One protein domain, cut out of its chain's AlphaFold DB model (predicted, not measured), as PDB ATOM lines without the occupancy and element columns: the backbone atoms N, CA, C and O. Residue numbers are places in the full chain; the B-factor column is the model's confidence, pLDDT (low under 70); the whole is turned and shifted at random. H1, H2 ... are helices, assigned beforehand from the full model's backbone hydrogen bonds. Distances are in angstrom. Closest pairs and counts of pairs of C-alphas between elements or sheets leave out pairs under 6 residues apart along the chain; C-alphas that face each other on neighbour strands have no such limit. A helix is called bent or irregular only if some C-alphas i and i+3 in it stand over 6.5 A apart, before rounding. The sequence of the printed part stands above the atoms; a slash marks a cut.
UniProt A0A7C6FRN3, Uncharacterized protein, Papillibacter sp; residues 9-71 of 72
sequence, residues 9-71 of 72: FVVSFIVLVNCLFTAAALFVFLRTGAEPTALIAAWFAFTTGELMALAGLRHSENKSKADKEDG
ATOM      1  N   PHE A   9     104.493 116.264 122.728       80.44
ATOM      2  CA  PHE A   9     104.683 115.172 123.670       80.44
ATOM      3  C   PHE A   9     105.107 113.853 123.003       80.44
ATOM      4  O   PHE A   9     106.099 113.263 123.410       80.44
ATOM      5  N   VAL A  10     104.414 113.423 121.944       86.19
ATOM      6  CA  VAL A  10     104.744 112.186 121.211       86.19
ATOM      7  C   VAL A  10     106.101 112.321 120.531       86.19
ATOM      8  O   VAL A  10     106.920 111.413 120.599       86.19
ATOM      9  N   VAL A  11     106.372 113.485 119.937       85.62
ATOM     10  CA  VAL A  11     107.671 113.767 119.311       85.62
ATOM     11  C   VAL A  11     108.793 113.701 120.351       85.62
ATOM     12  O   VAL A  11     109.801 113.042 120.123       85.62
ATOM     13  N   SER A  12     108.596 114.318 121.518       90.06
ATOM     14  CA  SER A  12     109.565 114.270 122.616       90.06
ATOM     15  C   SER A  12     109.777 112.849 123.135       90.06
ATOM     16  O   SER A  12     110.914 112.468 123.390       90.06
ATOM     17  N   PHE A  13     108.708 112.062 123.278       89.75
ATOM     18  CA  PHE A  13     108.783 110.676 123.735       89.75
ATOM     19  C   PHE A  13     109.600 109.804 122.774       89.75
ATOM     20  O   PHE A  13     110.497 109.091 123.212       89.75
ATOM     21  N   ILE A  14     109.357 109.925 121.464       87.06
ATOM     22  CA  ILE A  14     110.101 109.188 120.430       87.06
ATOM     23  C   ILE A  14     111.600 109.503 120.503       87.06
ATOM     24  O   ILE A  14     112.423 108.590 120.426       87.06
ATOM     25  N   VAL A  15     111.967 110.775 120.681       89.88
ATOM     26  CA  VAL A  15     113.375 111.183 120.809       89.88
ATOM     27  C   VAL A  15     114.004 110.593 122.071       89.88
ATOM     28  O   VAL A  15     115.079 110.005 122.000       89.88
ATOM     29  N   LEU A  16     113.317 110.693 123.211       93.31
ATOM     30  CA  LEU A  16     113.808 110.208 124.504       93.31
ATOM     31  C   LEU A  16     114.073 108.698 124.468       93.31
ATOM     32  O   LEU A  16     115.125 108.225 124.896       93.31
ATOM     33  N   VAL A  17     113.139 107.953 123.885       91.12
ATOM     34  CA  VAL A  17     113.221 106.506 123.720       91.12
ATOM     35  C   VAL A  17     114.374 106.096 122.791       91.12
ATOM     36  O   VAL A  17     115.091 105.147 123.104       91.12
ATOM     37  N   ASN A  18     114.630 106.837 121.707       90.44
ATOM     38  CA  ASN A  18     115.795 106.590 120.848       90.44
ATOM     39  C   ASN A  18     117.117 106.873 121.577       90.44
ATOM     40  O   ASN A  18     118.035 106.057 121.509       90.44
ATOM     41  N   CYS A  19     117.210 107.980 122.324       94.69
ATOM     42  CA  CYS A  19     118.398 108.283 123.127       94.69
ATOM     43  C   CYS A  19     118.672 107.196 124.177       94.69
ATOM     44  O   CYS A  19     119.819 106.782 124.353       94.69
ATOM     45  N   LEU A  20     117.624 106.710 124.849       93.44
ATOM     46  CA  LEU A  20     117.738 105.639 125.836       93.44
ATOM     47  C   LEU A  20     118.198 104.327 125.193       93.44
ATOM     48  O   LEU A  20     119.067 103.650 125.740       93.44
ATOM     49  N   PHE A  21     117.658 103.993 124.020       89.38
ATOM     50  CA  PHE A  21     118.066 102.814 123.266       89.38
ATOM     51  C   PHE A  21     119.556 102.860 122.891       89.38
ATOM     52  O   PHE A  21     120.286 101.898 123.135       89.38
ATOM     53  N   THR A  22     120.045 103.994 122.379       91.25
ATOM     54  CA  THR A  22     121.473 104.170 122.066       91.25
ATOM     55  C   THR A  22     122.353 104.054 123.312       91.25
ATOM     56  O   THR A  22     123.381 103.377 123.274       91.25
ATOM     57  N   ALA A  23     121.948 104.662 124.431       92.94
ATOM     58  CA  ALA A  23     122.681 104.562 125.692       92.94
ATOM     59  C   ALA A  23     122.737 103.114 126.211       92.94
ATOM     60  O   ALA A  23     123.790 102.660 126.656       92.94
ATOM     61  N   ALA A  24     121.636 102.368 126.100       90.25
ATOM     62  CA  ALA A  24     121.583 100.956 126.465       90.25
ATOM     63  C   ALA A  24     122.479 100.093 125.562       90.25
ATOM     64  O   ALA A  24     123.206  99.239 126.067       90.25
ATOM     65  N   ALA A  25     122.487 100.339 124.248       89.50
ATOM     66  CA  ALA A  25     123.357  99.626 123.311       89.50
ATOM     67  C   ALA A  25     124.845  99.852 123.628       89.50
ATOM     68  O   ALA A  25     125.612  98.890 123.691       89.50
ATOM     69  N   LEU A  26     125.234 101.101 123.911       89.69
ATOM     70  CA  LEU A  26     126.584 101.451 124.369       89.69
ATOM     71  C   LEU A  26     126.921 100.792 125.711       89.69
ATOM     72  O   LEU A  26     128.014 100.256 125.869       89.69
ATOM     73  N   PHE A  27     125.991 100.787 126.667       89.94
ATOM     74  CA  PHE A  27     126.198 100.149 127.966       89.94
ATOM     75  C   PHE A  27     126.420  98.637 127.843       89.94
ATOM     76  O   PHE A  27     127.326  98.095 128.479       89.94
ATOM     77  N   VAL A  28     125.624  97.954 127.014       89.56
ATOM     78  CA  VAL A  28     125.808  96.520 126.767       89.56
ATOM     79  C   VAL A  28     127.148  96.281 126.087       89.56
ATOM     80  O   VAL A  28     127.913  95.463 126.582       89.56
ATOM     81  N   PHE A  29     127.483  97.052 125.048       88.00
ATOM     82  CA  PHE A  29     128.773  96.953 124.367       88.00
ATOM     83  C   PHE A  29     129.961  97.104 125.331       88.00
ATOM     84  O   PHE A  29     130.887  96.297 125.296       88.00
ATOM     85  N   LEU A  30     129.908  98.072 126.253       88.38
ATOM     86  CA  LEU A  30     130.936  98.255 127.286       88.38
ATOM     87  C   LEU A  30     131.046  97.062 128.251       88.38
ATOM     88  O   LEU A  30     132.118  96.827 128.806       88.38
ATOM     89  N   ARG A  31     129.959  96.317 128.479       87.06
ATOM     90  CA  ARG A  31     129.927  95.163 129.394       87.06
ATOM     91  C   ARG A  31     130.315  93.849 128.725       87.06
ATOM     92  O   ARG A  31     130.905  93.005 129.394       87.06
ATOM     93  N   THR A  32     129.963  93.648 127.460       84.44
ATOM     94  CA  THR A  32     130.169  92.379 126.744       84.44
ATOM     95  C   THR A  32     131.356  92.413 125.787       84.44
ATOM     96  O   THR A  32     131.819  91.349 125.386       84.44
ATOM     97  N   GLY A  33     131.836  93.598 125.387       79.62
ATOM     98  CA  GLY A  33     132.850  93.759 124.334       79.62
ATOM     99  C   GLY A  33     132.368  93.335 122.939       79.62
ATOM    100  O   GLY A  33     133.145  93.327 121.992       79.62
ATOM    101  N   ALA A  34     131.089  92.974 122.820       77.88
ATOM    102  CA  ALA A  34     130.444  92.495 121.612       77.88
ATOM    103  C   ALA A  34     129.178  93.310 121.359       77.88
ATOM    104  O   ALA A  34     128.456  93.677 122.291       77.88
ATOM    105  N   GLU A  35     128.907  93.581 120.088       82.12
ATOM    106  CA  GLU A  35     127.766  94.381 119.670       82.12
ATOM    107  C   GLU A  35     126.448  93.654 119.990       82.12
ATOM    108  O   GLU A  35     126.290  92.481 119.636       82.12
ATOM    109  N   PRO A  36     125.471  94.319 120.635       85.31
ATOM    110  CA  PRO A  36     124.184  93.717 120.972       85.31
ATOM    111  C   PRO A  36     123.256  93.634 119.748       85.31
ATOM    112  O   PRO A  36     122.183  94.240 119.709       85.31
ATOM    113  N   THR A  37     123.661  92.867 118.735       87.12
ATOM    114  CA  THR A  37     122.969  92.734 117.440       87.12
ATOM    115  C   THR A  37     121.515  92.289 117.583       87.12
ATOM    116  O   THR A  37     120.650  92.807 116.883       87.12
ATOM    117  N   ALA A  38     121.213  91.402 118.537       87.00
ATOM    118  CA  ALA A  38     119.850  90.953 118.816       87.00
ATOM    119  C   ALA A  38     118.935  92.087 119.324       87.00
ATOM    120  O   ALA A  38     117.796  92.199 118.873       87.00
ATOM    121  N   LEU A  39     119.429  92.956 120.216       86.19
ATOM    122  CA  LEU A  39     118.666  94.112 120.713       86.19
ATOM    123  C   LEU A  39     118.440  95.145 119.606       86.19
ATOM    124  O   LEU A  39     117.352  95.702 119.502       86.19
ATOM    125  N   ILE A  40     119.449  95.364 118.762       87.81
ATOM    126  CA  ILE A  40     119.368  96.257 117.601       87.81
ATOM    127  C   ILE A  40     118.342  95.741 116.596       87.81
ATOM    128  O   ILE A  40     117.436  96.478 116.211       87.81
ATOM    129  N   ALA A  41     118.427  94.468 116.223       88.75
ATOM    130  CA  ALA A  41     117.482  93.853 115.304       88.75
ATOM    131  C   ALA A  41     116.046  93.905 115.845       88.75
ATOM    132  O   ALA A  41     115.143  94.310 115.117       88.75
ATOM    133  N   ALA A  42     115.833  93.562 117.121       89.06
ATOM    134  CA  ALA A  42     114.513  93.624 117.747       89.06
ATOM    135  C   ALA A  42     113.955  95.056 117.790       89.06
ATOM    136  O   ALA A  42     112.781  95.260 117.485       89.06
ATOM    137  N   TRP A  43     114.795  96.047 118.104       87.25
ATOM    138  CA  TRP A  43     114.416  97.460 118.126       87.25
ATOM    139  C   TRP A  43     113.936  97.947 116.760       87.25
ATOM    140  O   TRP A  43     112.825  98.460 116.632       87.25
ATOM    141  N   PHE A  44     114.743  97.721 115.723       86.06
ATOM    142  CA  PHE A  44     114.400  98.128 114.365       86.06
ATOM    143  C   PHE A  44     113.222  97.335 113.801       86.06
ATOM    144  O   PHE A  44     112.384  97.920 113.114       86.06
ATOM    145  N   ALA A  45     113.119  96.039 114.097       88.44
ATOM    146  CA  ALA A  45     111.977  95.224 113.699       88.44
ATOM    147  C   ALA A  45     110.679  95.715 114.350       88.44
ATOM    148  O   ALA A  45     109.653  95.759 113.680       88.44
ATOM    149  N   PHE A  46     110.724  96.142 115.613       86.00
ATOM    150  CA  PHE A  46     109.577  96.722 116.307       86.00
ATOM    151  C   PHE A  46     109.168  98.067 115.688       86.00
ATOM    152  O   PHE A  46     108.061  98.194 115.166       86.00
ATOM    153  N   THR A  47     110.084  99.041 115.627       84.31
ATOM    154  CA  THR A  47     109.761 100.393 115.131       84.31
ATOM    155  C   THR A  47     109.401 100.418 113.645       84.31
ATOM    156  O   THR A  47     108.602 101.246 113.211       84.31
ATOM    157  N   THR A  48     109.989  99.524 112.847       85.06
ATOM    158  CA  THR A  48     109.710  99.423 111.405       85.06
ATOM    159  C   THR A  48     108.500  98.534 111.131       85.06
ATOM    160  O   THR A  48     107.705  98.839 110.243       85.06
ATOM    161  N   GLY A  49     108.324  97.455 111.895       85.81
ATOM    162  CA  GLY A  49     107.236  96.495 111.720       85.81
ATOM    163  C   GLY A  49     105.863  97.126 111.924       85.81
ATOM    164  O   GLY A  49     104.983  96.950 111.080       85.81
ATOM    165  N   GLU A  50     105.689  97.932 112.975       79.56
ATOM    166  CA  GLU A  50     104.420  98.628 113.234       79.56
ATOM    167  C   GLU A  50     104.072  99.634 112.122       79.56
ATOM    168  O   GLU A  50     102.915  99.740 111.704       79.56
ATOM    169  N   LEU A  51     105.077 100.326 111.574       80.94
ATOM    170  CA  LEU A  51     104.883 101.278 110.479       80.94
ATOM    171  C   LEU A  51     104.520 100.571 109.166       80.94
ATOM    172  O   LEU A  51     103.628 101.027 108.451       80.94
ATOM    173  N   MET A  52     105.173  99.447 108.865       77.50
ATOM    174  CA  MET A  52     104.893  98.640 107.674       77.50
ATOM    175  C   MET A  52     103.523  97.963 107.751       77.50
ATOM    176  O   MET A  52     102.816  97.921 106.744       77.50
ATOM    177  N   ALA A  53     103.103  97.505 108.934       81.00
ATOM    178  CA  ALA A  53     101.757  96.978 109.147       81.00
ATOM    179  C   ALA A  53     100.687  98.055 108.893       81.00
ATOM    180  O   ALA A  53      99.743  97.829 108.134       81.00
ATOM    181  N   LEU A  54     100.863  99.260 109.447       77.62
ATOM    182  CA  LEU A  54      99.945 100.385 109.223       77.62
ATOM    183  C   LEU A  54      99.954 100.877 107.766       77.62
ATOM    184  O   LEU A  54      98.898 101.201 107.216       77.62
ATOM    185  N   ALA A  55     101.121 100.917 107.119       76.44
ATOM    186  CA  ALA A  55     101.249 101.292 105.713       76.44
ATOM    187  C   ALA A  55     100.600 100.256 104.780       76.44
ATOM    188  O   ALA A  55      99.904 100.636 103.837       76.44
ATOM    189  N   GLY A  56     100.772  98.963 105.070       73.94
ATOM    190  CA  GLY A  56     100.151  97.865 104.330       73.94
ATOM    191  C   GLY A  56      98.627  97.881 104.434       73.94
ATOM    192  O   GLY A  56      97.941  97.815 103.412       73.94
ATOM    193  N   LEU A  57      98.088  98.067 105.644       71.94
ATOM    194  CA  LEU A  57      96.645  98.210 105.859       71.94
ATOM    195  C   LEU A  57      96.088  99.420 105.102       71.94
ATOM    196  O   LEU A  57      95.132  99.284 104.338       71.94
ATOM    197  N   ARG A  58      96.749 100.576 105.196       70.69
ATOM    198  CA  ARG A  58      96.338 101.790 104.479       70.69
ATOM    199  C   ARG A  58      96.399 101.634 102.954       70.69
ATOM    200  O   ARG A  58      95.548 102.181 102.259       70.69
ATOM    201  N   HIS A  59      97.360 100.877 102.423       67.25
ATOM    202  CA  HIS A  59      97.438 100.563 100.992       67.25
ATOM    203  C   HIS A  59      96.301  99.629 100.543       67.25
ATOM    204  O   HIS A  59      95.712  99.844  99.482       67.25
ATOM    205  N   SER A  60      95.945  98.636 101.365       70.44
ATOM    206  CA  SER A  60      94.827  97.722 101.089       70.44
ATOM    207  C   SER A  60      93.466  98.432 101.081       70.44
ATOM    208  O   SER A  60      92.651  98.206 100.185       70.44
ATOM    209  N   GLU A  61      93.257  99.368 102.011       68.56
ATOM    210  CA  GLU A  61      92.031 100.162 102.118       68.56
ATOM    211  C   GLU A  61      91.862 101.091 100.906       68.56
ATOM    212  O   GLU A  61      90.791 101.158 100.300       68.56
ATOM    213  N   ASN A  62      92.950 101.747 100.486       66.88
ATOM    214  CA  ASN A  62      92.940 102.648  99.333       66.88
ATOM    215  C   ASN A  62      92.690 101.896  98.012       66.88
ATOM    216  O   ASN A  62      92.018 102.424  97.127       66.88
ATOM    217  N   LYS A  63      93.182 100.653  97.889       65.19
ATOM    218  CA  LYS A  63      92.947  99.790  96.721       65.19
ATOM    219  C   LYS A  63      91.499  99.295  96.649       65.19
ATOM    220  O   LYS A  63      90.899  99.330  95.581       65.19
ATOM    221  N   SER A  64      90.909  98.903  97.782       63.62
ATOM    222  CA  SER A  64      89.503  98.474  97.840       63.62
ATOM    223  C   SER A  64      88.519  99.616  97.543       63.62
ATOM    224  O   SER A  64      87.423  99.377  97.037       63.62
ATOM    225  N   LYS A  65      88.907 100.865  97.828       62.38
ATOM    226  CA  LYS A  65      88.093 102.050  97.535       62.38
ATOM    227  C   LYS A  65      88.109 102.436  96.049       62.38
ATOM    228  O   LYS A  65      87.064 102.825  95.543       62.38
ATOM    229  N   ALA A  66      89.246 102.279  95.363       61.25
ATOM    230  CA  ALA A  66      89.362 102.520  93.920       61.25
ATOM    231  C   ALA A  66      88.552 101.505  93.090       61.25
ATOM    232  O   ALA A  66      87.827 101.892  92.181       61.25
ATOM    233  N   ASP A  67      88.583 100.222  93.467       60.91
ATOM    234  CA  ASP A  67      87.848  99.149  92.771       60.91
ATOM    235  C   ASP A  67      86.312  99.313  92.854       60.91
ATOM    236  O   ASP A  67      85.575  98.901  91.964       60.91
ATOM    237  N   LYS A  68      85.812  99.983  93.904       61.19
ATOM    238  CA  LYS A  68      84.384 100.312  94.070       61.19
ATOM    239  C   LYS A  68      83.928 101.567  93.322       61.19
ATOM    240  O   LYS A  68      82.721 101.738  93.163       61.19
ATOM    241  N   GLU A  69      84.840 102.451  92.917       59.53
ATOM    242  CA  GLU A  69      84.511 103.688  92.188       59.53
ATOM    243  C   GLU A  69      84.552 103.495  90.659       59.53
ATOM    244  O   GLU A  69      83.756 104.128  89.974       59.53
ATOM    245  N   ASP A  70      85.370 102.573  90.135       57.75
ATOM    246  CA  ASP A  70      85.420 102.214  88.697       57.75
ATOM    247  C   ASP A  70      84.346 101.187  88.267       57.75
ATOM    248  O   ASP A  70      84.136 100.943  87.081       57.75
ATOM    249  N   GLY A  71      83.644 100.574  89.225       56.06
ATOM    250  CA  GLY A  71      82.594  99.580  88.977       56.06
ATOM    251  C   GLY A  71      81.169 100.137  88.861       56.06
ATOM    252  O   GLY A  71      80.223  99.354  88.985       56.06
TER     253      GLY A  71
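Overview. This is residues 9 to 71 of the 72 residues of an uncharacterized protein of Papillibacter sp (UniProt A0A7C6FRN3). Two long helices, H1 and then the longer H2, make a lopsided open V, joined at its point by a tight link, residues 33 to 36. The V is loose: the helices come near each other only close to the link, and residues 9 to 17 of H1 and residues 44 to 71, of which 44 to 69 belong to H2, stick out free. The printed part has 63 residues with two named helices, in the order H1, H2, and no named strand; the class is all helix. The whole is extended, with a radius of gyration of the C-alphas of 18.6 A, and spans 62 by 28 by 8 A; the free part of H2 makes much of the length.

Arrangement. H1, residues 9 to 32, and H2, residues 37 to 69, are close but not clearly touching, with 2 pairs of C-alphas within 8 A. Their closest C-alphas are those of Ala 25 and Leu 39, 7.7 A apart. They run opposite ways at a shallow tilt of 34.8 degrees, only just short of steep. Their centres are 23.7 A apart. In H1 every O i to N i+4 pair is within hydrogen-bond range; in H2, 27 of 29 are.

Along the chain. H1 has 24 residues, from C-alpha 9 at (104.683, 115.172, 123.670) to C-alpha 32 at (130.169, 92.379, 126.744), 34.3 A. H2 has 33 residues, from C-alpha 37 at (122.969, 92.734, 117.440) to C-alpha 69 at (84.511, 103.688, 92.188), 47.3 A. Neither helix is bent or irregular.

Size, cuts and confidence. The two C-alphas farthest apart are those of Arg 31 and Gly 71, 62.4 A. The printed part has no cut and no long link. The mean pLDDT of the printed part is 81.1; residue 59 and residues 61 to 71 are under 70.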